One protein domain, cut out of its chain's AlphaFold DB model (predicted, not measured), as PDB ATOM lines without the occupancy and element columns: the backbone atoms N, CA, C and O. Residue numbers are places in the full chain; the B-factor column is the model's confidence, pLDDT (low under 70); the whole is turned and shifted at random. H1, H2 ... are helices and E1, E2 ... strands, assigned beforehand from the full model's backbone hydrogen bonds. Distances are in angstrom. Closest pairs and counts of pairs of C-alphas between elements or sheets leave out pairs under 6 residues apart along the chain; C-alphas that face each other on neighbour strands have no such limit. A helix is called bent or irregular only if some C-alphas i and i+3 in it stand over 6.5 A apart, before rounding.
ATOM      1  N   TRP A 298     141.679 179.806 208.748       94.56
ATOM      2  CA  TRP A 298     141.352 179.402 207.381       94.56
ATOM      3  C   TRP A 298     142.599 179.002 206.576       94.56
ATOM      4  O   TRP A 298     142.576 177.996 205.873       94.56
ATOM      5  N   ILE A 299     143.747 179.662 206.790       95.62
ATOM      6  CA  ILE A 299     145.050 179.210 206.257       95.62
ATOM      7  C   ILE A 299     145.415 177.806 206.777       95.62
ATOM      8  O   ILE A 299     146.000 177.011 206.042       95.62
ATOM      9  N   ARG A 300     145.071 177.468 208.030       94.50
ATOM     10  CA  ARG A 300     145.300 176.125 208.602       94.50
ATOM     11  C   ARG A 300     144.389 175.075 207.955       94.50
ATOM     12  O   ARG A 300     144.857 173.982 207.654       94.50
ATOM     13  N   GLN A 301     143.125 175.412 207.703       95.00
ATOM     14  CA  GLN A 301     142.186 174.549 206.975       95.00
ATOM     15  C   GLN A 301     142.655 174.324 205.529       95.00
ATOM     16  O   GLN A 301     142.777 173.181 205.104       95.00
ATOM     17  N   ALA A 302     143.039 175.388 204.821       96.38
ATOM     18  CA  ALA A 302     143.604 175.320 203.476       96.38
ATOM     19  C   ALA A 302     144.886 174.468 203.406       96.38
ATOM     20  O   ALA A 302     145.020 173.622 202.525       96.38
ATOM     21  N   PHE A 303     145.800 174.611 204.372       96.44
ATOM     22  CA  PHE A 303     147.007 173.778 204.466       96.44
ATOM     23  C   PHE A 303     146.679 172.279 204.596       96.44
ATOM     24  O   PHE A 303     147.347 171.453 203.971       96.44
ATOM     25  N   ASN A 304     145.634 171.943 205.361       95.38
ATOM     26  CA  ASN A 304     145.141 170.575 205.553       95.38
ATOM     27  C   ASN A 304     144.306 170.045 204.368       95.38
ATOM     28  O   ASN A 304     144.134 168.832 204.255       95.38
ATOM     29  N   TRP A 305     143.787 170.928 203.510       96.19
ATOM     30  CA  TRP A 305     142.977 170.591 202.333       96.19
ATOM     31  C   TRP A 305     143.831 170.271 201.096       96.19
ATOM     32  O   TRP A 305     143.574 169.271 200.435       96.19
ATOM     33  N   ILE A 306     144.915 171.019 200.838       96.88
ATOM     34  CA  ILE A 306     145.802 170.810 199.666       96.88
ATOM     35  C   ILE A 306     146.271 169.343 199.460       96.88
ATOM     36  O   ILE A 306     146.401 168.942 198.311       96.88
ATOM     37  N   PRO A 307     146.564 168.509 200.487       95.81
ATOM     38  CA  PRO A 307     146.904 167.091 200.279       95.81
ATOM     39  C   PRO A 307     145.775 166.216 199.699       95.81
ATOM     40  O   PRO A 307     146.047 165.078 199.328       95.81
ATOM     41  N   LYS A 308     144.527 166.700 199.700       94.44
ATOM     42  CA  LYS A 308     143.317 165.937 199.359       94.44
ATOM     43  C   LYS A 308     142.677 166.346 198.029       94.44
ATOM     44  O   LYS A 308     141.934 165.549 197.476       94.44
ATOM     45  N   SER A 309     142.966 167.549 197.536       94.50
ATOM     46  CA  SER A 309     142.387 168.113 196.311       94.50
ATOM     47  C   SER A 309     143.304 167.963 195.094       94.50
ATOM     48  O   SER A 309     144.414 167.437 195.196       94.50
ATOM     49  N   TYR A 310     142.880 168.478 193.935       92.56
ATOM     50  CA  TYR A 310     143.671 168.511 192.692       92.56
ATOM     51  C   TYR A 310     145.095 169.080 192.863       92.56
ATOM     52  O   TYR A 310     146.023 168.647 192.183       92.56
ATOM     53  N   LEU A 311     145.319 169.986 193.826       94.94
ATOM     54  CA  LEU A 311     146.646 170.544 194.123       94.94
ATOM     55  C   LEU A 311     147.625 169.540 194.772       94.94
ATOM     56  O   LEU A 311     148.809 169.858 194.896       94.94
ATOM     57  N   LYS A 312     147.169 168.346 195.181       94.94
ATOM     58  CA  LYS A 312     147.959 167.292 195.852       94.94
ATOM     59  C   LYS A 312     149.285 166.989 195.151       94.94
ATOM     60  O   LYS A 312     150.306 166.869 195.825       94.94
ATOM     61  N   ASN A 313     149.252 166.849 193.827       94.00
ATOM     62  CA  ASN A 313     150.373 166.346 193.028       94.00
ATOM     63  C   ASN A 313     151.331 167.457 192.548       94.00
ATOM     64  O   ASN A 313     152.349 167.158 191.926       94.00
ATOM     65  N   HIS A 314     151.036 168.733 192.822       94.75
ATOM     66  CA  HIS A 314     151.813 169.867 192.317       94.75
ATOM     67  C   HIS A 314     152.776 170.435 193.372       94.75
ATOM     68  O   HIS A 314     152.437 170.594 194.547       94.75
ATOM     69  N   ASN A 315     153.985 170.809 192.945       96.00
ATOM     70  CA  ASN A 315     154.977 171.428 193.824       96.00
ATOM     71  C   ASN A 315     154.497 172.829 194.276       96.00
ATOM     72  O   ASN A 315     154.271 173.691 193.421       96.00
ATOM     73  N   PRO A 316     154.409 173.123 195.592       97.25
ATOM     74  CA  PRO A 316     154.003 174.437 196.097       97.25
ATOM     75  C   PRO A 316     154.837 175.610 195.563       97.25
ATOM     76  O   PRO A 316     154.326 176.723 195.468       97.25
ATOM     77  N   SER A 317     156.106 175.387 195.202       97.25
ATOM     78  CA  SER A 317     156.954 176.417 194.592       97.25
ATOM     79  C   SER A 317     156.575 176.742 193.149       97.25
ATOM     80  O   SER A 317     156.678 177.907 192.775       97.25
ATOM     81  N   ASP A 318     156.129 175.756 192.366       96.44
ATOM     82  CA  ASP A 318     155.656 175.977 190.993       96.44
ATOM     83  C   ASP A 318     154.253 176.589 190.994       96.44
ATOM     84  O   ASP A 318     154.025 177.581 190.314       96.44
ATOM     85  N   LEU A 319     153.350 176.106 191.859       96.56
ATOM     86  CA  LEU A 319     152.020 176.700 192.044       96.56
ATOM     87  C   LEU A 319     152.083 178.202 192.374       96.56
ATOM     88  O   LEU A 319     151.264 178.980 191.887       96.56
ATOM     89  N   LEU A 320     153.057 178.617 193.192       96.88
ATOM     90  CA  LEU A 320     153.304 180.024 193.525       96.88
ATOM     91  C   LEU A 320     153.966 180.820 192.382       96.88
ATOM     92  O   LEU A 320     153.881 182.050 192.388       96.88
ATOM     93  N   LYS A 321     154.617 180.166 191.411       94.81
ATOM     94  CA  LYS A 321     155.221 180.821 190.241       94.81
ATOM     95  C   LYS A 321     154.106 181.251 189.280       94.81
ATOM     96  O   LYS A 321     153.193 180.483 188.994       94.81
ATOM     97  N   HIS A 322     154.150 182.505 188.825       93.12
ATOM     98  CA  HIS A 322     153.123 183.130 187.967       93.12
ATOM     99  C   HIS A 322     151.665 183.002 188.469       93.12
ATOM    100  O   HIS A 322     150.736 183.250 187.710       93.12
ATOM    101  N   TYR A 323     151.458 182.668 189.751       95.94
ATOM    102  CA  TYR A 323     150.150 182.396 190.359       95.94
ATOM    103  C   TYR A 323     149.355 181.248 189.700       95.94
ATOM    104  O   TYR A 323     148.127 181.307 189.655       95.94
ATOM    105  N   LYS A 324     150.021 180.171 189.253       96.56
ATOM    106  CA  LYS A 324     149.373 178.957 188.703       96.56
ATOM    107  C   LYS A 324     148.203 178.422 189.548       96.56
ATOM    108  O   LYS A 324     147.231 177.935 188.988       96.56
ATOM    109  N   PHE A 325     148.225 178.567 190.877       96.81
ATOM    110  CA  PHE A 325     147.096 178.167 191.742       96.81
ATOM    111  C   PHE A 325     145.777 178.948 191.516       96.81
ATOM    112  O   PHE A 325     144.768 178.589 192.118       96.81
ATOM    113  N   LEU A 326     145.771 180.012 190.699       97.06
ATOM    114  CA  LEU A 326     144.564 180.727 190.251       97.06
ATOM    115  C   LEU A 326     143.947 180.127 188.974       97.06
ATOM    116  O   LEU A 326     142.851 180.523 188.591       97.06
ATOM    117  N   VAL A 327     144.670 179.240 188.287       96.69
ATOM    118  CA  VAL A 327     144.408 178.794 186.911       96.69
ATOM    119  C   VAL A 327     144.052 177.301 186.884       96.69
ATOM    120  O   VAL A 327     144.580 176.522 187.683       96.69
ATOM    121  N   HIS A 328     143.164 176.881 185.979       95.12
ATOM    122  CA  HIS A 328     142.869 175.459 185.760       95.12
ATOM    123  C   HIS A 328     144.132 174.707 185.281       95.12
ATOM    124  O   HIS A 328     144.819 175.243 184.407       95.12
ATOM    125  N   PRO A 329     144.457 173.502 185.795       94.06
ATOM    126  CA  PRO A 329     145.707 172.801 185.469       94.06
ATOM    127  C   PRO A 329     146.006 172.650 183.971       94.06
ATOM    128  O   PRO A 329     147.151 172.830 183.562       94.06
ATOM    129  N   ASP A 330     144.986 172.405 183.149       94.56
ATOM    130  CA  ASP A 330     145.127 172.226 181.694       94.56
ATOM    131  C   ASP A 330     145.701 173.477 181.000       94.56
ATOM    132  O   ASP A 330     146.441 173.381 180.025       94.56
ATOM    133  N   ASN A 331     145.434 174.663 181.559       94.88
ATOM    134  CA  ASN A 331     145.912 175.945 181.044       94.88
ATOM    135  C   ASN A 331     147.331 176.302 181.535       94.88
ATOM    136  O   ASN A 331     147.821 177.393 181.247       94.88
ATOM    137  N   TYR A 332     148.034 175.420 182.262       94.19
ATOM    138  CA  TYR A 332     149.396 175.690 182.763       94.19
ATOM    139  C   TYR A 332     150.467 175.792 181.665       94.19
ATOM    140  O   TYR A 332     151.562 176.282 181.953       94.19
ATOM    141  N   GLY A 333     150.165 175.352 180.438       92.19
ATOM    142  CA  GLY A 333     151.011 175.549 179.255       92.19
ATOM    143  C   GLY A 333     150.797 176.887 178.530       92.19
ATOM    144  O   GLY A 333     151.600 177.238 177.668       92.19
ATOM    145  N   SER A 334     149.742 177.641 178.857       93.94
ATOM    146  CA  SER A 334     149.381 178.876 178.153       93.94
ATOM    147  C   SER A 334     150.393 179.999 178.399       93.94
ATOM    148  O   SER A 334     150.735 180.300 179.544       93.94
ATOM    149  N   GLN A 335     150.826 180.675 177.327       92.38
ATOM    150  CA  GLN A 335     151.840 181.739 177.389       92.38
ATOM    151  C   GLN A 335     151.436 182.893 178.327       92.38
ATOM    152  O   GLN A 335     152.264 183.378 179.098       92.38
ATOM    153  N   ASN A 336     150.158 183.297 178.315       92.44
ATOM    154  CA  ASN A 336     149.615 184.296 179.235       92.44
ATOM    155  C   ASN A 336     148.640 183.674 180.250       92.44
ATOM    156  O   ASN A 336     147.426 183.656 180.065       92.44
ATOM    157  N   LEU A 337     149.173 183.214 181.383       93.31
ATOM    158  CA  LEU A 337     148.366 182.655 182.477       93.31
ATOM    159  C   LEU A 337     147.365 183.651 183.100       93.31
ATOM    160  O   LEU A 337     146.428 183.209 183.764       93.31
ATOM    161  N   LYS A 338     147.526 184.973 182.899       92.75
ATOM    162  CA  LYS A 338     146.599 185.990 183.442       92.75
ATOM    163  C   LYS A 338     145.190 185.858 182.868       92.75
ATOM    164  O   LYS A 338     144.212 186.136 183.567       92.75
ATOM    165  N   ASP A 339     145.086 185.434 181.612       90.25
ATOM    166  CA  ASP A 339     143.811 185.332 180.891       90.25
ATOM    167  C   ASP A 339     142.904 184.270 181.518       90.25
ATOM    168  O   ASP A 339     141.691 184.441 181.591       90.25
ATOM    169  N   PHE A 340     143.526 183.257 182.119       93.19
ATOM    170  CA  PHE A 340     142.886 182.151 182.820       93.19
ATOM    171  C   PHE A 340     142.842 182.340 184.350       93.19
ATOM    172  O   PHE A 340     142.557 181.386 185.077       93.19
ATOM    173  N   PHE A 341     143.134 183.532 184.887       95.62
ATOM    174  CA  PHE A 341     143.011 183.777 186.330       95.62
ATOM    175  C   PHE A 341     141.579 183.535 186.830       95.62
ATOM    176  O   PHE A 341     140.599 183.851 186.163       95.62
ATOM    177  N   PHE A 342     141.492 182.988 188.044       96.75
ATOM    178  CA  PHE A 342     140.285 182.524 188.735       96.75
ATOM    179  C   PHE A 342     139.616 181.257 188.161       96.75
ATOM    180  O   PHE A 342     138.665 180.780 188.780       96.75
ATOM    181  N   THR A 343     140.126 180.660 187.071       94.62
ATOM    182  CA  THR A 343     139.580 179.414 186.479       94.62
ATOM    183  C   THR A 343     139.898 178.133 187.261       94.62
ATOM    184  O   THR A 343     139.323 177.086 186.961       94.62
ATOM    185  N   ALA A 344     140.797 178.170 188.252       94.50
ATOM    186  CA  ALA A 344     141.069 176.994 189.082       94.50
ATOM    187  C   ALA A 344     139.802 176.523 189.833       94.50
ATOM    188  O   ALA A 344     138.986 177.349 190.253       94.50
ATOM    189  N   PRO A 345     139.621 175.205 190.050       92.69
ATOM    190  CA  PRO A 345     138.441 174.708 190.739       92.69
ATOM    191  C   PRO A 345     138.483 175.108 192.222       92.69
ATOM    192  O   PRO A 345     139.308 174.637 193.006       92.69
ATOM    193  N   LEU A 346     137.597 176.030 192.600       95.88
ATOM    194  CA  LEU A 346     137.558 176.677 193.913       95.88
ATOM    195  C   LEU A 346     136.334 176.254 194.738       95.88
ATOM    196  O   LEU A 346     136.352 176.372 195.964       95.88
ATOM    197  N   GLY A 347     135.274 175.742 194.106       95.75
ATOM    198  CA  GLY A 347     134.049 175.380 194.822       95.75
ATOM    199  C   GLY A 347     134.234 174.229 195.815       95.75
ATOM    200  O   GLY A 347     133.689 174.287 196.913       95.75
ATOM    201  N   GLU A 348     135.082 173.243 195.502       94.12
ATOM    202  CA  GLU A 348     135.493 172.198 196.457       94.12
ATOM    203  C   GLU A 348     136.168 172.812 197.696       94.12
ATOM    204  O   GLU A 348     135.793 172.510 198.828       94.12
ATOM    205  N   PHE A 349     137.108 173.745 197.495       96.25
ATOM    206  CA  PHE A 349     137.796 174.443 198.584       96.25
ATOM    207  C   PHE A 349     136.826 175.239 199.470       96.25
ATOM    208  O   PHE A 349     136.889 175.143 200.701       96.25
ATOM    209  N   LEU A 350     135.923 176.017 198.860       96.56
ATOM    210  CA  LEU A 350     134.894 176.775 199.580       96.56
ATOM    211  C   LEU A 350     133.941 175.845 200.337       96.56
ATOM    212  O   LEU A 350     133.568 176.155 201.473       96.56
ATOM    213  N   TYR A 351     133.579 174.703 199.749       95.38
ATOM    214  CA  TYR A 351     132.765 173.705 200.421       95.38
ATOM    215  C   TYR A 351     133.491 173.130 201.641       95.38
ATOM    216  O   TYR A 351     133.078 173.406 202.765       95.38
ATOM    217  N   ASP A 352     134.609 172.429 201.459       93.25
ATOM    218  CA  ASP A 352     135.307 171.720 202.540       93.25
ATOM    219  C   ASP A 352     135.712 172.632 203.704       93.25
ATOM    220  O   ASP A 352     135.628 172.246 204.877       93.25
ATOM    221  N   THR A 353     136.161 173.854 203.399       94.19
ATOM    222  CA  THR A 353     136.755 174.738 204.410       94.19
ATOM    223  C   THR A 353     135.789 175.763 205.006       94.19
ATOM    224  O   THR A 353     135.973 176.119 206.170       94.19
ATOM    225  N   LEU A 354     134.741 176.197 204.285       91.31
ATOM    226  CA  LEU A 354     133.749 177.158 204.802       91.31
ATOM    227  C   LEU A 354     132.321 176.621 204.933       91.31
ATOM    228  O   LEU A 354     131.590 177.144 205.778       91.31
ATOM    229  N   ARG A 355     131.906 175.613 204.150       87.94
ATOM    230  CA  ARG A 355     130.502 175.144 204.100       87.94
ATOM    231  C   ARG A 355     130.267 173.665 204.436       87.94
ATOM    232  O   ARG A 355     129.116 173.219 204.433       87.94
ATOM    233  N   GLY A 356     131.321 172.943 204.804       77.56
ATOM    234  CA  GLY A 356     131.261 171.606 205.387       77.56
ATOM    235  C   GLY A 356     130.635 171.592 206.787       77.56
ATOM    236  O   GLY A 356     130.198 172.620 207.324       77.56
ATOM    237  N   GLU A 357     130.591 170.413 207.405       63.34
ATOM    238  CA  GLU A 357     130.040 170.252 208.753       63.34
ATOM    239  C   GLU A 357     130.769 171.158 209.767       63.34
ATOM    240  O   GLU A 357     131.985 171.343 209.706       63.34
ATOM    241  N   ARG A 358     130.020 171.748 210.709       77.12
ATOM    242  CA  ARG A 358     130.509 172.636 211.791       77.12
ATOM    243  C   ARG A 358     131.196 173.942 211.347       77.12
ATOM    244  O   ARG A 358     131.458 174.779 212.220       77.12
ATOM    245  N   GLN A 359     131.442 174.159 210.052       84.25
ATOM    246  CA  GLN A 359     132.081 175.373 209.526       84.25
ATOM    247  C   GLN A 359     131.189 176.619 209.641       84.25
ATOM    248  O   GLN A 359     129.971 176.530 209.815       84.25
ATOM    249  N   ILE A 360     131.803 177.804 209.548       82.56
ATOM    250  CA  ILE A 360     131.104 179.079 209.765       82.56
ATOM    251  C   ILE A 360     130.024 179.360 208.716       82.56
ATOM    252  O   ILE A 360     128.933 179.768 209.094       82.56
ATOM    253  N   GLY A 361     130.251 179.069 207.430       82.19
ATOM    254  CA  GLY A 361     129.239 179.259 206.384       82.19
ATOM    255  C   GLY A 361     127.992 178.398 206.606       82.19
ATOM    256  O   GLY A 361     126.892 178.801 206.240       82.19
ATOM    257  N   THR A 362     128.141 177.245 207.268       87.00
ATOM    258  CA  THR A 362     127.035 176.345 207.641       87.00
ATOM    259  C   THR A 362     126.188 176.893 208.783       87.00
ATOM    260  O   THR A 362     124.974 176.712 208.771       87.00
ATOM    261  N   LYS A 363     126.815 177.582 209.741       87.19
ATOM    262  CA  LYS A 363     126.146 178.240 210.877       87.19
ATOM    263  C   LYS A 363     125.542 179.593 210.495       87.19
ATOM    264  O   LYS A 363     124.484 179.956 210.989       87.19
ATOM    265  N   ALA A 364     126.217 180.319 209.607       89.44
ATOM    266  CA  ALA A 364     125.845 181.654 209.167       89.44
ATOM    267  C   ALA A 364     124.702 181.664 208.139       89.44
ATOM    268  O   ALA A 364     123.868 182.569 208.192       89.44
ATOM    269  N   LEU A 365     124.685 180.716 207.184       92.25
ATOM    270  CA  LEU A 365     123.825 180.772 205.994       92.25
ATOM    271  C   LEU A 365     123.294 179.395 205.535       92.25
ATOM    272  O   LEU A 365     124.030 178.423 205.326       92.25
ATOM    273  N   GLY A 366     121.989 179.340 205.247       91.19
ATOM    274  CA  GLY A 366     121.387 178.261 204.452       91.19
ATOM    275  C   GLY A 366     121.961 178.225 203.028       91.19
ATOM    276  O   GLY A 366     122.367 179.259 202.501       91.19
ATOM    277  N   ILE A 367     122.009 177.047 202.394       91.44
ATOM    278  CA  ILE A 367     122.820 176.833 201.176       91.44
ATOM    279  C   ILE A 367     122.508 177.809 200.028       91.44
ATOM    280  O   ILE A 367     123.440 178.381 199.474       91.44
ATOM    281  N   LYS A 368     121.229 178.092 199.736       93.38
ATOM    282  CA  LYS A 368     120.837 179.065 198.695       93.38
ATOM    283  C   LYS A 368     121.460 180.454 198.938       93.38
ATOM    284  O   LYS A 368     121.956 181.071 198.002       93.38
ATOM    285  N   ARG A 369     121.511 180.906 200.200       92.25
ATOM    286  CA  ARG A 369     122.118 182.193 200.600       92.25
ATOM    287  C   ARG A 369     123.645 182.147 200.632       92.25
ATOM    288  O   ARG A 369     124.279 183.166 200.399       92.25
ATOM    289  N   PHE A 370     124.245 180.995 200.942       94.94
ATOM    290  CA  PHE A 370     125.699 180.830 200.849       94.94
ATOM    291  C   PHE A 370     126.158 180.943 199.391       94.94
ATOM    292  O   PHE A 370     127.068 181.712 199.107       94.94
ATOM    293  N   LEU A 371     125.479 180.250 198.468       94.81
ATOM    294  CA  LEU A 371     125.777 180.307 197.034       94.81
ATOM    295  C   LEU A 371     125.594 181.721 196.462       94.81
ATOM    296  O   LEU A 371     126.467 182.189 195.735       94.81
ATOM    297  N   SER A 372     124.522 182.441 196.826       93.88
ATOM    298  CA  SER A 372     124.301 183.813 196.335       93.88
ATOM    299  C   SER A 372     125.413 184.792 196.744       93.88
ATOM    300  O   SER A 372     125.722 185.702 195.976       93.88
ATOM    301  N   HIS A 373     126.038 184.572 197.907       94.25
ATOM    302  CA  HIS A 373     127.169 185.345 198.438       94.25
ATOM    303  C   HIS A 373     128.551 184.776 198.054       94.25
ATOM    304  O   HIS A 373     129.567 185.168 198.629       94.25
ATOM    305  N   ILE A 374     128.612 183.867 197.074       95.31
ATOM    306  CA  ILE A 374     129.840 183.625 196.312       95.31
ATOM    307  C   ILE A 374     129.963 184.766 195.302       95.31
ATOM    308  O   ILE A 374     129.178 184.861 194.357       95.31
ATOM    309  N   ASP A 375     130.926 185.648 195.552       93.31
ATOM    310  CA  ASP A 375     131.221 186.853 194.782       93.31
ATOM    311  C   ASP A 375     132.739 187.113 194.699       93.31
ATOM    312  O   ASP A 375     133.553 186.361 195.249       93.31
ATOM    313  N   GLY A 376     133.128 188.170 193.980       94.00
ATOM    314  CA  GLY A 376     134.526 188.558 193.773       94.00
ATOM    315  C   GLY A 376     135.346 188.691 195.061       94.00
ATOM    316  O   GLY A 376     136.409 188.069 195.148       94.00
ATOM    317  N   PRO A 377     134.880 189.437 196.084       94.69
ATOM    318  CA  PRO A 377     135.524 189.498 197.394       94.69
ATOM    319  C   PRO A 377     135.773 188.123 198.029       94.69
ATOM    320  O   PRO A 377     136.911 187.848 198.427       94.69
ATOM    321  N   LEU A 378     134.772 187.232 198.075       96.56
ATOM    322  CA  LEU A 378     134.948 185.898 198.661       96.56
ATOM    323  C   LEU A 378     135.937 185.040 197.854       96.56
ATOM    324  O   LEU A 378     136.815 184.392 198.435       96.56
ATOM    325  N   ILE A 379     135.847 185.072 196.522       97.38
ATOM    326  CA  ILE A 379     136.748 184.356 195.605       97.38
ATOM    327  C   ILE A 379     138.196 184.854 195.771       97.38
ATOM    328  O   ILE A 379     139.118 184.060 195.980       97.38
ATOM    329  N   CYS A 380     138.411 186.172 195.781       97.56
ATOM    330  CA  CYS A 380     139.724 186.782 196.002       97.56
ATOM    331  C   CYS A 380     140.298 186.439 197.387       97.56
ATOM    332  O   CYS A 380     141.503 186.210 197.524       97.56
ATOM    333  N   PHE A 381     139.457 186.373 198.425       96.81
ATOM    334  CA  PHE A 381     139.892 186.023 199.777       96.81
ATOM    335  C   PHE A 381     140.257 184.537 199.910       96.81
ATOM    336  O   PHE A 381     141.256 184.201 200.557       96.81
ATOM    337  N   ALA A 382     139.506 183.656 199.248       97.50
ATOM    338  CA  ALA A 382     139.807 182.232 199.152       97.50
ATOM    339  C   ALA A 382     141.178 181.992 198.502       97.50
ATOM    340  O   ALA A 382     142.038 181.334 199.091       97.50
ATOM    341  N   TYR A 383     141.445 182.625 197.357       98.06
ATOM    342  CA  TYR A 383     142.747 182.548 196.695       98.06
ATOM    343  C   TYR A 383     143.888 183.187 197.513       98.06
ATOM    344  O   TYR A 383     144.968 182.602 197.624       98.06
ATOM    345  N   ALA A 384     143.662 184.325 198.181       97.38
ATOM    346  CA  ALA A 384     144.650 184.915 199.096       97.38
ATOM    347  C   ALA A 384     144.950 184.019 200.323       97.38
ATOM    348  O   ALA A 384     146.053 184.069 200.885       97.38
ATOM    349  N   THR A 385     143.996 183.175 200.726       97.25
ATOM    350  CA  THR A 385     144.153 182.165 201.784       97.25
ATOM    351  C   THR A 385     144.918 180.937 201.285       97.25
ATOM    352  O   THR A 385     145.866 180.507 201.950       97.25
ATOM    353  N   LEU A 386     144.597 180.430 200.087       97.56
ATOM    354  CA  LEU A 386     145.345 179.361 199.415       97.56
ATOM    355  C   LEU A 386     146.819 179.743 199.210       97.56
ATOM    356  O   LEU A 386     147.700 178.961 199.560       97.56
ATOM    357  N   PHE A 387     147.112 180.972 198.775       97.88
ATOM    358  CA  PHE A 387     148.479 181.506 198.700       97.88
ATOM    359  C   PHE A 387     149.223 181.436 200.045       97.88
ATOM    360  O   PHE A 387     150.392 181.048 200.101       97.88
ATOM    361  N   GLY A 388     148.545 181.779 201.148       97.06
ATOM    362  CA  GLY A 388     149.104 181.672 202.497       97.06
ATOM    363  C   GLY A 388     149.431 180.227 202.881       97.06
ATOM    364  O   GLY A 388     150.511 179.952 203.408       97.06
ATOM    365  N   ALA A 389     148.540 179.286 202.565       97.62
ATOM    366  CA  ALA A 389     148.753 177.859 202.800       97.62
ATOM    367  C   ALA A 389     149.874 177.272 201.924       97.62
ATOM    368  O   ALA A 389     150.709 176.517 202.425       97.62
ATOM    369  N   LEU A 390     149.956 177.670 200.651       98.00
ATOM    370  CA  LEU A 390     151.030 177.284 199.733       98.00
ATOM    371  C   LEU A 390     152.388 177.823 200.192       98.00
ATOM    372  O   LEU A 390     153.359 177.067 200.201       98.00
ATOM    373  N   LYS A 391     152.467 179.072 200.680       97.31
ATOM    374  CA  LYS A 391     153.692 179.580 201.319       97.31
ATOM    375  C   LYS A 391     154.083 178.771 202.560       97.31
ATOM    376  O   LYS A 391     155.260 178.454 202.704       97.31
ATOM    377  N   LYS A 392     153.132 178.367 203.411       96.62
ATOM    378  CA  LYS A 392     153.423 177.455 204.538       96.62
ATOM    379  C   LYS A 392     153.865 176.060 204.095       96.62
ATOM    380  O   LYS A 392     154.673 175.447 204.783       96.62
ATOM    381  N   LYS A 393     153.378 175.538 202.965       96.31
ATOM    382  CA  LYS A 393     153.905 174.285 202.405       96.31
ATOM    383  C   LYS A 393     155.318 174.459 201.835       96.31
ATOM    384  O   LYS A 393     156.159 173.613 202.103       96.31
ATOM    385  N   LYS A 394     155.604 175.560 201.127       96.75
ATOM    386  CA  LYS A 394     156.940 175.860 200.577       96.75
ATOM    387  C   LYS A 394     158.008 176.075 201.659       96.75
ATOM    388  O   LYS A 394     159.116 175.579 201.515       96.75
ATOM    389  N   HIS A 395     157.690 176.834 202.707       96.31
ATOM    390  CA  HIS A 395     158.650 177.269 203.733       96.31
ATOM    391  C   HIS A 395     158.531 176.499 205.065       96.31
ATOM    392  O   HIS A 395     159.120 176.898 206.066       96.31
ATOM    393  N   GLY A 396     157.758 175.411 205.096       93.06
ATOM    394  CA  GLY A 396     157.537 174.596 206.290       93.06
ATOM    395  C   GLY A 396     156.445 175.118 207.238       93.06
ATOM    396  O   GLY A 396     156.104 176.301 207.290       93.06
ATOM    397  N   LYS A 397     155.894 174.196 208.040       88.19
ATOM    398  CA  LYS A 397     154.709 174.393 208.905       88.19
ATOM    399  C   LYS A 397     154.824 175.583 209.877       88.19
ATOM    400  O   LYS A 397     153.804 176.198 210.200       88.19
ATOM    401  N   GLY A 398     156.042 175.908 210.319       90.31
ATOM    402  CA  GLY A 398     156.340 177.025 211.224       90.31
ATOM    403  C   GLY A 398     156.298 178.418 210.582       90.31
ATOM    404  O   GLY A 398     156.227 179.407 211.307       90.31
ATOM    405  N   TYR A 399     156.292 178.525 209.248       94.25
ATOM    406  CA  TYR A 399     156.344 179.811 208.545       94.25
ATOM    407  C   TYR A 399     155.169 180.736 208.924       94.25
ATOM    408  O   TYR A 399     153.992 180.422 208.695       94.25
ATOM    409  N   LYS A 400     155.487 181.910 209.490       93.31
ATOM    410  CA  LYS A 400     154.519 182.979 209.779       93.31
ATOM    411  C   LYS A 400     154.217 183.748 208.483       93.31
ATOM    412  O   LYS A 400     155.065 184.454 207.951       93.31
ATOM    413  N   VAL A 401     152.993 183.614 207.968       92.69
ATOM    414  CA  VAL A 401     152.542 184.341 206.768       92.69
ATOM    415  C   VAL A 401     152.229 185.789 207.149       92.69
ATOM    416  O   VAL A 401     151.343 186.037 207.963       92.69
ATOM    417  N   GLN A 402     152.940 186.751 206.560       93.00
ATOM    418  CA  GLN A 402     152.758 188.174 206.858       93.00
ATOM    419  C   GLN A 402     151.399 188.708 206.352       93.00
ATOM    420  O   GLN A 402     151.108 188.653 205.152       93.00
ATOM    421  N   LYS A 403     150.613 189.336 207.247       90.94
ATOM    422  CA  LYS A 403     149.335 190.014 206.920       90.94
ATOM    423  C   LYS A 403     149.498 191.018 205.768       90.94
ATOM    424  O   LYS A 403     148.653 191.067 204.876       90.94
ATOM    425  N   LYS A 404     150.608 191.771 205.752       92.69
ATOM    426  CA  LYS A 404     150.948 192.777 204.725       92.69
ATOM    427  C   LYS A 404     151.057 192.160 203.322       92.69
ATOM    428  O   LYS A 404     150.544 192.738 202.370       92.69
ATOM    429  N   THR A 405     151.652 190.970 203.184       93.75
ATOM    430  CA  THR A 405     151.764 190.270 201.890       93.75
ATOM    431  C   THR A 405     150.410 189.766 201.395       93.75
ATOM    432  O   THR A 405     150.090 189.951 200.224       93.75
ATOM    433  N   GLN A 406     149.597 189.159 202.267       93.94
ATOM    434  CA  GLN A 406     148.274 188.659 201.870       93.94
ATOM    435  C   GLN A 406     147.296 189.790 201.546       93.94
ATOM    436  O   GLN A 406     146.559 189.684 200.575       93.94
ATOM    437  N   SER A 407     147.330 190.891 202.302       94.00
ATOM    438  CA  SER A 407     146.534 192.090 202.020       94.00
ATOM    439  C   SER A 407     146.928 192.733 200.683       94.00
ATOM    440  O   SER A 407     146.044 193.038 199.885       94.00
ATOM    441  N   LYS A 408     148.235 192.844 200.375       95.38
ATOM    442  CA  LYS A 408     148.716 193.269 199.046       95.38
ATOM    443  C   LYS A 408     148.240 192.335 197.925       95.38
ATOM    444  O   LYS A 408     147.827 192.825 196.878       95.38
ATOM    445  N   LEU A 409     148.284 191.015 198.128       96.06
ATOM    446  CA  LEU A 409     147.809 190.057 197.123       96.06
ATOM    447  C   LEU A 409     146.293 190.142 196.927       96.06
ATOM    448  O   LEU A 409     145.847 190.195 195.791       96.06
ATOM    449  N   PHE A 410     145.510 190.204 198.005       96.19
ATOM    450  CA  PHE A 410     144.060 190.377 197.932       96.19
ATOM    451  C   PHE A 410     143.693 191.647 197.155       96.19
ATOM    452  O   PHE A 410     142.947 191.563 196.189       96.19
ATOM    453  N   ALA A 411     144.305 192.789 197.486       95.81
ATOM    454  CA  ALA A 411     144.080 194.046 196.772       95.81
ATOM    455  C   ALA A 411     144.511 193.999 195.291       95.81
ATOM    456  O   ALA A 411     143.943 194.717 194.470       95.81
ATOM    457  N   ARG A 412     145.488 193.153 194.926       96.31
ATOM    458  CA  ARG A 412     145.789 192.850 193.518       96.31
ATOM    459  C   ARG A 412     144.673 192.013 192.890       96.31
ATOM    460  O   ARG A 412     144.164 192.409 191.851       96.31
ATOM    461  N   LEU A 413     144.283 190.901 193.514       96.75
ATOM    462  CA  LEU A 413     143.229 190.020 193.003       96.75
ATOM    463  C   LEU A 413     141.907 190.776 192.806       96.75
ATOM    464  O   LEU A 413     141.284 190.600 191.773       96.75
ATOM    465  N   SER A 414     141.534 191.696 193.701       95.62
ATOM    466  CA  SER A 414     140.348 192.548 193.522       95.62
ATOM    467  C   SER A 414     140.419 193.448 192.279       95.62
ATOM    468  O   SER A 414     139.392 193.689 191.657       95.62
ATOM    469  N   LYS A 415     141.609 193.922 191.874       95.19
ATOM    470  CA  LYS A 415     141.782 194.675 190.614       95.19
ATOM    471  C   LYS A 415     141.691 193.769 189.388       95.19
ATOM    472  O   LYS A 415     141.045 194.128 188.411       95.19
ATOM    473  N   GLU A 416     142.325 192.598 189.450       95.38
ATOM    474  CA  GLU A 416     142.275 191.593 188.377       95.38
ATOM    475  C   GLU A 416     140.830 191.066 188.210       95.38
ATOM    476  O   GLU A 416     140.400 190.788 187.097       95.38
ATOM    477  N   TRP A 417     140.055 190.992 189.301       96.00
ATOM    478  CA  TRP A 417     138.629 190.649 189.300       96.00
ATOM    479  C   TRP A 417     137.754 191.758 188.703       96.00
ATOM    480  O   TRP A 417     136.931 191.464 187.845       96.00
ATOM    481  N   ALA A 418     137.967 193.027 189.074       94.50
ATOM    482  CA  ALA A 418     137.225 194.151 188.489       94.50
ATOM    483  C   ALA A 418     137.384 194.218 186.955       94.50
ATOM    484  O   ALA A 418     136.427 194.491 186.237       94.50
ATOM    485  N   ALA A 419     138.562 193.862 186.427       92.19
ATOM    486  CA  ALA A 419     138.762 193.719 184.983       92.19
ATOM    487  C   ALA A 419     137.928 192.573 184.362       92.19
ATOM    488  O   ALA A 419     137.518 192.671 183.205       92.19
ATOM    489  N   ARG A 420     137.630 191.501 185.110       92.38
ATOM    490  CA  ARG A 420     136.715 190.415 184.694       92.38
ATOM    491  C   ARG A 420     135.238 190.797 184.811       92.38
ATOM    492  O   ARG A 420     134.420 190.171 184.147       92.38
ATOM    493  N   GLU A 421     134.897 191.822 185.587       92.69
ATOM    494  CA  GLU A 421     133.546 192.401 185.622       92.69
ATOM    495  C   GLU A 421     133.266 193.282 184.394       92.69
ATOM    496  O   GLU A 421     132.131 193.320 183.929       92.69
ATOM    497  N   SER A 422     134.298 193.900 183.805       90.69
ATOM    498  CA  SER A 422     134.212 194.621 182.524       90.69
ATOM    499  C   SER A 422     134.524 193.773 181.279       90.69
ATOM    500  O   SER A 422     134.410 194.276 180.166       90.69
ATOM    501  N   THR A 423     134.958 192.515 181.432       91.31
ATOM    502  CA  THR A 423     135.263 191.618 180.298       91.31
ATOM    503  C   THR A 423     134.034 190.788 179.937       91.31
ATOM    504  O   THR A 423     133.538 190.041 180.781       91.31
ATOM    505  N   PHE A 424     133.603 190.842 178.679       91.81
ATOM    506  CA  PHE A 424     132.605 189.926 178.122       91.81
ATOM    507  C   PHE A 424     133.286 188.719 177.468       91.81
ATOM    508  O   PHE A 424     134.398 188.823 176.951       91.81
ATOM    509  N   VAL A 425     132.623 187.567 177.524       89.94
ATOM    510  CA  VAL A 425     133.044 186.307 176.905       89.94
ATOM    511  C   VAL A 425     131.837 185.716 176.194       89.94
ATOM    512  O   VAL A 425     130.772 185.562 176.794       89.94
ATOM    513  N   THR A 426     131.997 185.372 174.921       89.62
ATOM    514  CA  THR A 426     130.989 184.635 174.161       89.62
ATOM    515  C   THR A 426     130.988 183.175 174.614       89.62
ATOM    516  O   THR A 426     132.014 182.499 174.540       89.62
ATOM    517  N   VAL A 427     129.848 182.687 175.095       88.00
ATOM    518  CA  VAL A 427     129.650 181.307 175.551       88.00
ATOM    519  C   VAL A 427     128.629 180.634 174.641       88.00
ATOM    520  O   VAL A 427     127.562 181.185 174.377       88.00
ATOM    521  N   GLU A 428     128.948 179.435 174.165       86.00
ATOM    522  CA  GLU A 428     127.994 178.595 173.444       86.00
ATOM    523  C   GLU A 428     126.989 178.001 174.440       86.00
ATOM    524  O   GLU A 428     127.358 177.318 175.397       86.00
ATOM    525  N   THR A 429     125.710 178.313 174.245       84.44
ATOM    526  CA  THR A 429     124.600 177.876 175.098       84.44
ATOM    527  C   THR A 429     123.555 177.160 174.252       84.44
ATOM    528  O   THR A 429     123.349 177.518 173.098       84.44
ATOM    529  N   VAL A 430     122.893 176.141 174.797       84.00
ATOM    530  CA  VAL A 430     121.792 175.471 174.089       84.00
ATOM    531  C   VAL A 430     120.534 176.322 174.261       84.00
ATOM    532  O   VAL A 430     120.092 176.535 175.389       84.00
ATOM    533  N   GLY A 431     119.999 176.844 173.156       81.06
ATOM    534  CA  GLY A 431     118.736 177.582 173.131       81.06
ATOM    535  C   GLY A 431     117.517 176.665 173.266       81.06
ATOM    536  O   GLY A 431     117.637 175.442 173.216       81.06
ATOM    537  N   GLU A 432     116.328 177.256 173.400       82.06
ATOM    538  CA  GLU A 432     115.069 176.510 173.584       82.06
ATOM    539  C   GLU A 432     114.761 175.567 172.403       82.06
ATOM    540  O   GLU A 432     114.304 174.446 172.613       82.06
ATOM    541  N   ASP A 433     115.133 175.961 171.179       83.69
ATOM    542  CA  ASP A 433     115.042 175.143 169.957       83.69
ATOM    543  C   ASP A 433     116.102 174.017 169.866       83.69
ATOM    544  O   ASP A 433     116.260 173.379 168.822       83.69
ATOM    545  N   GLY A 434     116.910 173.809 170.912       81.81
ATOM    546  CA  GLY A 434     118.019 172.848 170.935       81.81
ATOM    547  C   GLY A 434     119.248 173.251 170.105       81.81
ATOM    548  O   GLY A 434     120.222 172.499 170.052       81.81
ATOM    549  N   GLN A 435     119.229 174.419 169.457       83.00
ATOM    550  CA  GLN A 435     120.350 174.934 168.665       83.00
ATOM    551  C   GLN A 435     121.409 175.626 169.533       83.00
ATOM    552  O   GLN A 435     121.115 176.158 170.605       83.00
ATOM    553  N   ALA A 436     122.648 175.660 169.040       81.38
ATOM    554  CA  ALA A 436     123.740 176.408 169.648       81.38
ATOM    555  C   ALA A 436     123.542 177.924 169.462       81.38
ATOM    556  O   ALA A 436     123.647 178.453 168.355       81.38
ATOM    557  N   VAL A 437     123.279 178.626 170.562       86.12
ATOM    558  CA  VAL A 437     123.160 180.083 170.640       86.12
ATOM    559  C   VAL A 437     124.392 180.641 171.347       86.12
ATOM    560  O   VAL A 437     124.651 180.347 172.516       86.12
ATOM    561  N   LEU A 438     125.151 181.476 170.640       87.62
ATOM    562  CA  LEU A 438     126.262 182.231 171.212       87.62
ATOM    563  C   LEU A 438     125.713 183.385 172.065       87.62
ATOM    564  O   LEU A 438     125.138 184.333 171.532       87.62
ATOM    565  N   LYS A 439     125.893 183.307 173.386       89.25
ATOM    566  CA  LYS A 439     125.468 184.327 174.355       89.25
ATOM    567  C   LYS A 439     126.691 185.011 174.954       89.25
ATOM    568  O   LYS A 439     127.580 184.346 175.483       89.25
ATOM    569  N   GLU A 440     126.744 186.337 174.904       90.75
ATOM    570  CA  GLU A 440     127.774 187.093 175.620       90.75
ATOM    571  C   GLU A 440     127.422 187.193 177.108       90.75
ATOM    572  O   GLU A 440     126.312 187.575 177.480       90.75
ATOM    573  N   VAL A 441     128.374 186.823 177.964       92.75
ATOM    574  CA  VAL A 441     128.240 186.811 179.427       92.75
ATOM    575  C   VAL A 441     129.483 187.462 180.031       92.75
ATOM    576  O   VAL A 441     130.580 187.360 179.477       92.75
ATOM    577  N   ARG A 442     129.355 188.144 181.174       93.12
ATOM    578  CA  ARG A 442     130.526 188.716 181.859       93.12
ATOM    579  C   ARG A 442     131.420 187.605 182.404       93.12
ATOM    580  O   ARG A 442     130.939 186.651 183.016       93.12
ATOM    581  N   ALA A 443     132.735 187.744 182.243       92.75
ATOM    582  CA  ALA A 443     133.697 186.739 182.693       92.75
ATOM    583  C   ALA A 443     133.568 186.464 184.202       92.75
ATOM    584  O   ALA A 443     133.618 185.311 184.630       92.75
ATOM    585  N   SER A 444     133.340 187.505 185.010       94.31
ATOM    586  CA  SER A 444     133.081 187.390 186.452       94.31
ATOM    587  C   SER A 444     131.836 186.556 186.788       94.31
ATOM    588  O   SER A 444     131.862 185.785 187.748       94.31
ATOM    589  N   GLU A 445     130.764 186.670 186.002       93.94
ATOM    590  CA  GLU A 445     129.516 185.922 186.183       93.94
ATOM    591  C   GLU A 445     129.678 184.452 185.784       93.94
ATOM    592  O   GLU A 445     129.257 183.564 186.531       93.94
ATOM    593  N   LEU A 446     130.372 184.182 184.675       93.44
ATOM    594  CA  LEU A 446     130.744 182.825 184.274       93.44
ATOM    595  C   LEU A 446     131.591 182.145 185.364       93.44
ATOM    596  O   LEU A 446     131.242 181.059 185.828       93.44
ATOM    597  N   ILE A 447     132.644 182.812 185.854       95.38
ATOM    598  CA  ILE A 447     133.502 182.303 186.937       95.38
ATOM    599  C   ILE A 447     132.688 182.067 188.221       95.38
ATOM    600  O   ILE A 447     132.803 181.009 188.844       95.38
ATOM    601  N   ARG A 448     131.827 183.015 188.614       95.69
ATOM    602  CA  ARG A 448     130.934 182.884 189.780       95.69
ATOM    603  C   ARG A 448     130.022 181.662 189.662       95.69
ATOM    604  O   ARG A 448     129.927 180.886 190.613       95.69
ATOM    605  N   THR A 449     129.414 181.465 188.495       93.94
ATOM    606  CA  THR A 449     128.512 180.343 188.199       93.94
ATOM    607  C   THR A 449     129.260 179.009 188.227       93.94
ATOM    608  O   THR A 449     128.807 178.062 188.871       93.94
ATOM    609  N   MET A 450     130.463 178.943 187.641       94.88
ATOM    610  CA  MET A 450     131.342 177.768 187.724       94.88
ATOM    611  C   MET A 450     131.693 177.417 189.177       94.88
ATOM    612  O   MET A 450     131.582 176.255 189.570       94.88
ATOM    613  N   VAL A 451     132.070 178.399 190.003       96.81
ATOM    614  CA  VAL A 451     132.413 178.169 191.419       96.81
ATOM    615  C   VAL A 451     131.185 177.737 192.234       96.81
ATOM    616  O   VAL A 451     131.291 176.821 193.051       96.81
ATOM    617  N   GLN A 452     130.007 178.323 191.994       96.31
ATOM    618  CA  GLN A 452     128.745 177.884 192.608       96.31
ATOM    619  C   GLN A 452     128.398 176.438 192.224       96.31
ATOM    620  O   GLN A 452     128.095 175.627 193.102       96.31
ATOM    621  N   HIS A 453     128.501 176.084 190.938       95.44
ATOM    622  CA  HIS A 453     128.263 174.723 190.459       95.44
ATOM    623  C   HIS A 453     129.255 173.719 191.073       95.44
ATOM    624  O   HIS A 453     128.847 172.655 191.530       95.44
ATOM    625  N   GLN A 454     130.537 174.082 191.196       95.56
ATOM    626  CA  GLN A 454     131.550 173.266 191.877       95.56
ATOM    627  C   GLN A 454     131.230 173.033 193.370       95.56
ATOM    628  O   GLN A 454     131.437 171.922 193.858       95.56
ATOM    629  N   VAL A 455     130.692 174.025 194.101       95.38
ATOM    630  CA  VAL A 455     130.222 173.828 195.495       95.38
ATOM    631  C   VAL A 455     129.082 172.808 195.543       95.38
ATOM    632  O   VAL A 455     129.078 171.922 196.400       95.38
ATOM    633  N   VAL A 456     128.121 172.902 194.619       95.38
ATOM    634  CA  VAL A 456     126.999 171.956 194.524       95.38
ATOM    635  C   VAL A 456     127.507 170.552 194.167       95.38
ATOM    636  O   VAL A 456     127.166 169.588 194.853       95.38
ATOM    637  N   ALA A 457     128.395 170.419 193.182       94.50
ATOM    638  CA  ALA A 457     129.010 169.146 192.814       94.50
ATOM    639  C   ALA A 457     129.754 168.497 193.998       94.50
ATOM    640  O   ALA A 457     129.550 167.310 194.268       94.50
ATOM    641  N   ALA A 458     130.529 169.274 194.767       92.81
ATOM    642  CA  ALA A 458     131.203 168.804 195.979       92.81
ATOM    643  C   ALA A 458     130.206 168.326 197.054       92.81
ATOM    644  O   ALA A 458     130.384 167.251 197.629       92.81
ATOM    645  N   MET A 459     129.095 169.046 197.265       91.81
ATOM    646  CA  MET A 459     128.007 168.600 198.151       91.81
ATOM    647  C   MET A 459     127.381 167.270 197.707       91.81
ATOM    648  O   MET A 459     127.098 166.414 198.547       91.81
ATOM    649  N   HIS A 460     127.154 167.076 196.405       92.75
ATOM    650  CA  HIS A 460     126.591 165.835 195.863       92.75
ATOM    651  C   HIS A 460     127.608 164.681 195.821       92.75
ATOM    652  O   HIS A 460     127.212 163.519 195.913       92.75
ATOM    653  N   ALA A 461     128.910 164.958 195.716       91.06
ATOM    654  CA  ALA A 461     129.960 163.962 195.921       91.06
ATOM    655  C   ALA A 461     130.009 163.510 197.391       91.06
ATOM    656  O   ALA A 461     129.914 162.315 197.665       91.06
ATOM    657  N   ARG A 462     130.037 164.460 198.337       88.69
ATOM    658  CA  ARG A 462     130.059 164.182 199.782       88.69
ATOM    659  C   ARG A 462     128.852 163.348 200.226       88.69
ATOM    660  O   ARG A 462     129.038 162.269 200.776       88.69
ATOM    661  N   LYS A 463     127.631 163.761 199.857       88.88
ATOM    662  CA  LYS A 463     126.391 163.008 200.135       88.88
ATOM    663  C   LYS A 463     126.367 161.588 199.553       88.88
ATOM    664  O   LYS A 463     125.643 160.749 200.079       88.88
ATOM    665  N   ARG A 464     127.094 161.315 198.461       90.31
ATOM    666  CA  ARG A 464     127.223 159.957 197.903       90.31
ATOM    667  C   ARG A 464     128.218 159.122 198.707       90.31
ATOM    668  O   ARG A 464     127.876 158.005 199.065       90.31
ATOM    669  N   ALA A 465     129.379 159.676 199.058       88.06
ATOM    670  CA  ALA A 465     130.355 158.998 199.916       88.06
ATOM    671  C   ALA A 465     129.774 158.659 201.303       88.06
ATOM    672  O   ALA A 465     129.882 157.524 201.754       88.06
ATOM    673  N   ASP A 466     129.076 159.608 201.937       86.19
ATOM    674  CA  ASP A 466     128.444 159.394 203.246       86.19
ATOM    675  C   ASP A 466     127.336 158.317 203.189       86.19
ATOM    676  O   ASP A 466     127.133 157.592 204.159       86.19
ATOM    677  N   ARG A 467     126.640 158.172 202.048       86.12
ATOM    678  CA  ARG A 467     125.670 157.084 201.817       86.12
ATOM    679  C   ARG A 467     126.339 155.727 201.598       86.12
ATOM    680  O   ARG A 467     125.810 154.739 202.088       86.12
ATOM    681  N   LEU A 468     127.461 155.680 200.877       85.38
ATOM    682  CA  LEU A 468     128.173 154.429 200.595       85.38
ATOM    683  C   LEU A 468     128.727 153.800 201.878       85.38
ATOM    684  O   LEU A 468     128.484 152.621 202.115       85.38
ATOM    685  N   HIS A 469     129.336 154.591 202.765       74.75
ATOM    686  CA  HIS A 469     129.791 154.080 204.062       74.75
ATOM    687  C   HIS A 469     128.635 153.563 204.938       74.75
ATOM    688  O   HIS A 469     128.773 152.529 205.579       74.75
ATOM    689  N   LEU A 470     127.456 154.199 204.897       73.62
ATOM    690  CA  LEU A 470     126.256 153.687 205.581       73.62
ATOM    691  C   LEU A 470     125.711 152.371 204.987       73.62
ATOM    692  O   LEU A 470     124.947 151.688 205.664       73.62
ATOM    693  N   SER A 471     126.088 152.008 203.756       63.72
ATOM    694  CA  SER A 471     125.808 150.684 203.172       63.72
ATOM    695  C   SER A 471     126.934 149.658 203.367       63.72
ATOM    696  O   SER A 471     126.676 148.471 203.211       63.72
ATOM    697  N   GLU A 472     128.148 150.089 203.723       64.12
ATOM    698  CA  GLU A 472     129.281 149.207 204.059       64.12
ATOM    699  C   GLU A 472     129.264 148.800 205.545       64.12
ATOM    700  O   GLU A 472     129.445 147.627 205.855       64.12
TER     701      GLU A 472
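AT A GLANCE: This is residues 298 to 472 of the 605 residues of an uncharacterized protein of Ascobolus immersus RN42 (UniProt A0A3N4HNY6). A body of crossed helices is gathered about the long helix H9, with short H1, H3 and H4 packed on it and H10 folding back along it as a hairpin; a two-stranded hairpin, E1 and E2, makes one far end of the longest axis. From E2 the longest helix, H11, runs back across H6, and its last residues, 463 to 472, stick out of the body. The printed part has 175 residues with eleven named helices and two named strands, in the order H1 to H10, E1, E2, H11; the sheet E1 - E2 is antiparallel and the class is mostly helix. The whole is compact, with a radius of gyration of the C-alphas of 17.3 A and spans of 58 by 48 by 31 A.

IN THESE COORDINATES: Find C-alpha 298 at (141.352, 179.402, 207.381), where H1 begins and runs to 305. Short helices follow: H2, residues 310 to 313, H3, 316 to 319, H4, 321 to 326, and H5, 329 to 333. H2, H4 and H5 are irregular: C-alphas 310 and 313 are 7.1 A apart, 322 and 325 8.7 A, and 330 and 333 7.2 A. Next come H6, 347 to 355, H7, 360 to 364, and H8, 367 to 372. Look for C-alpha 376 at (134.526, 188.558, 193.773); from there H9 runs 26.6 A to 394, and H10, 403 to 421, is also 26.6 A long. E1, 424 to 430, and E2, 436 to 442, lead to H11, 443 to 472, which runs 43.4 A to C-alpha 472 at (129.281, 149.207, 204.059).

HOW THE PARTS SIT: Begin at the hub, H9, which touches H1, closest at the C-alphas of Phe 303 and Ala 389, 4.7 A apart, at a steep tilt of 64 degrees. It touches H3 at C-alphas 316 and 390, 5.5 A, and H4 at 326 and 383, 6.9 A. H9 and H10 form a helical hairpin, opposite ways at a steep tilt of 43 degrees, closest at C-alphas 384 and 410, 5.6 A. H2 and H5 are each close to H4 but not clearly touching, at C-alphas 311 and 325, 8.0 A, and 324 and 332, 6.8 A. H6 touches H11 at C-alphas 347 and 455, 4.2 A, and touches H7 only at the corner, at C-alphas 355 and 361, 4.9 A. H8 is near H6, with 5 pairs of C-alphas within 10 A. In the hairpin E1 and E2, N 427 and O 439 are 2.8 A apart, within hydrogen-bond range. Every O i to N i+4 pair is within hydrogen-bond range in H1, H6, H7, H8, H9 and H11, against 14 of 15 in H10, 0 of 2 in H4 and 0 of 1 in H5; the O i to N i+3 pairs within range are 2 of 3 in H4 and 1 of 2 in H5, and H2 and H3 are too short for an O i to N i+4 pair.

THE WHOLE: The C-alphas farthest apart, of Gly 398 and Asp 433, are 58.4 A apart. The printed part has no cut, and the link from H5 to H6, 13 residues, is long. Mean pLDDT of the printed part is 92.2; residues 357, 471 and 472 are under 70.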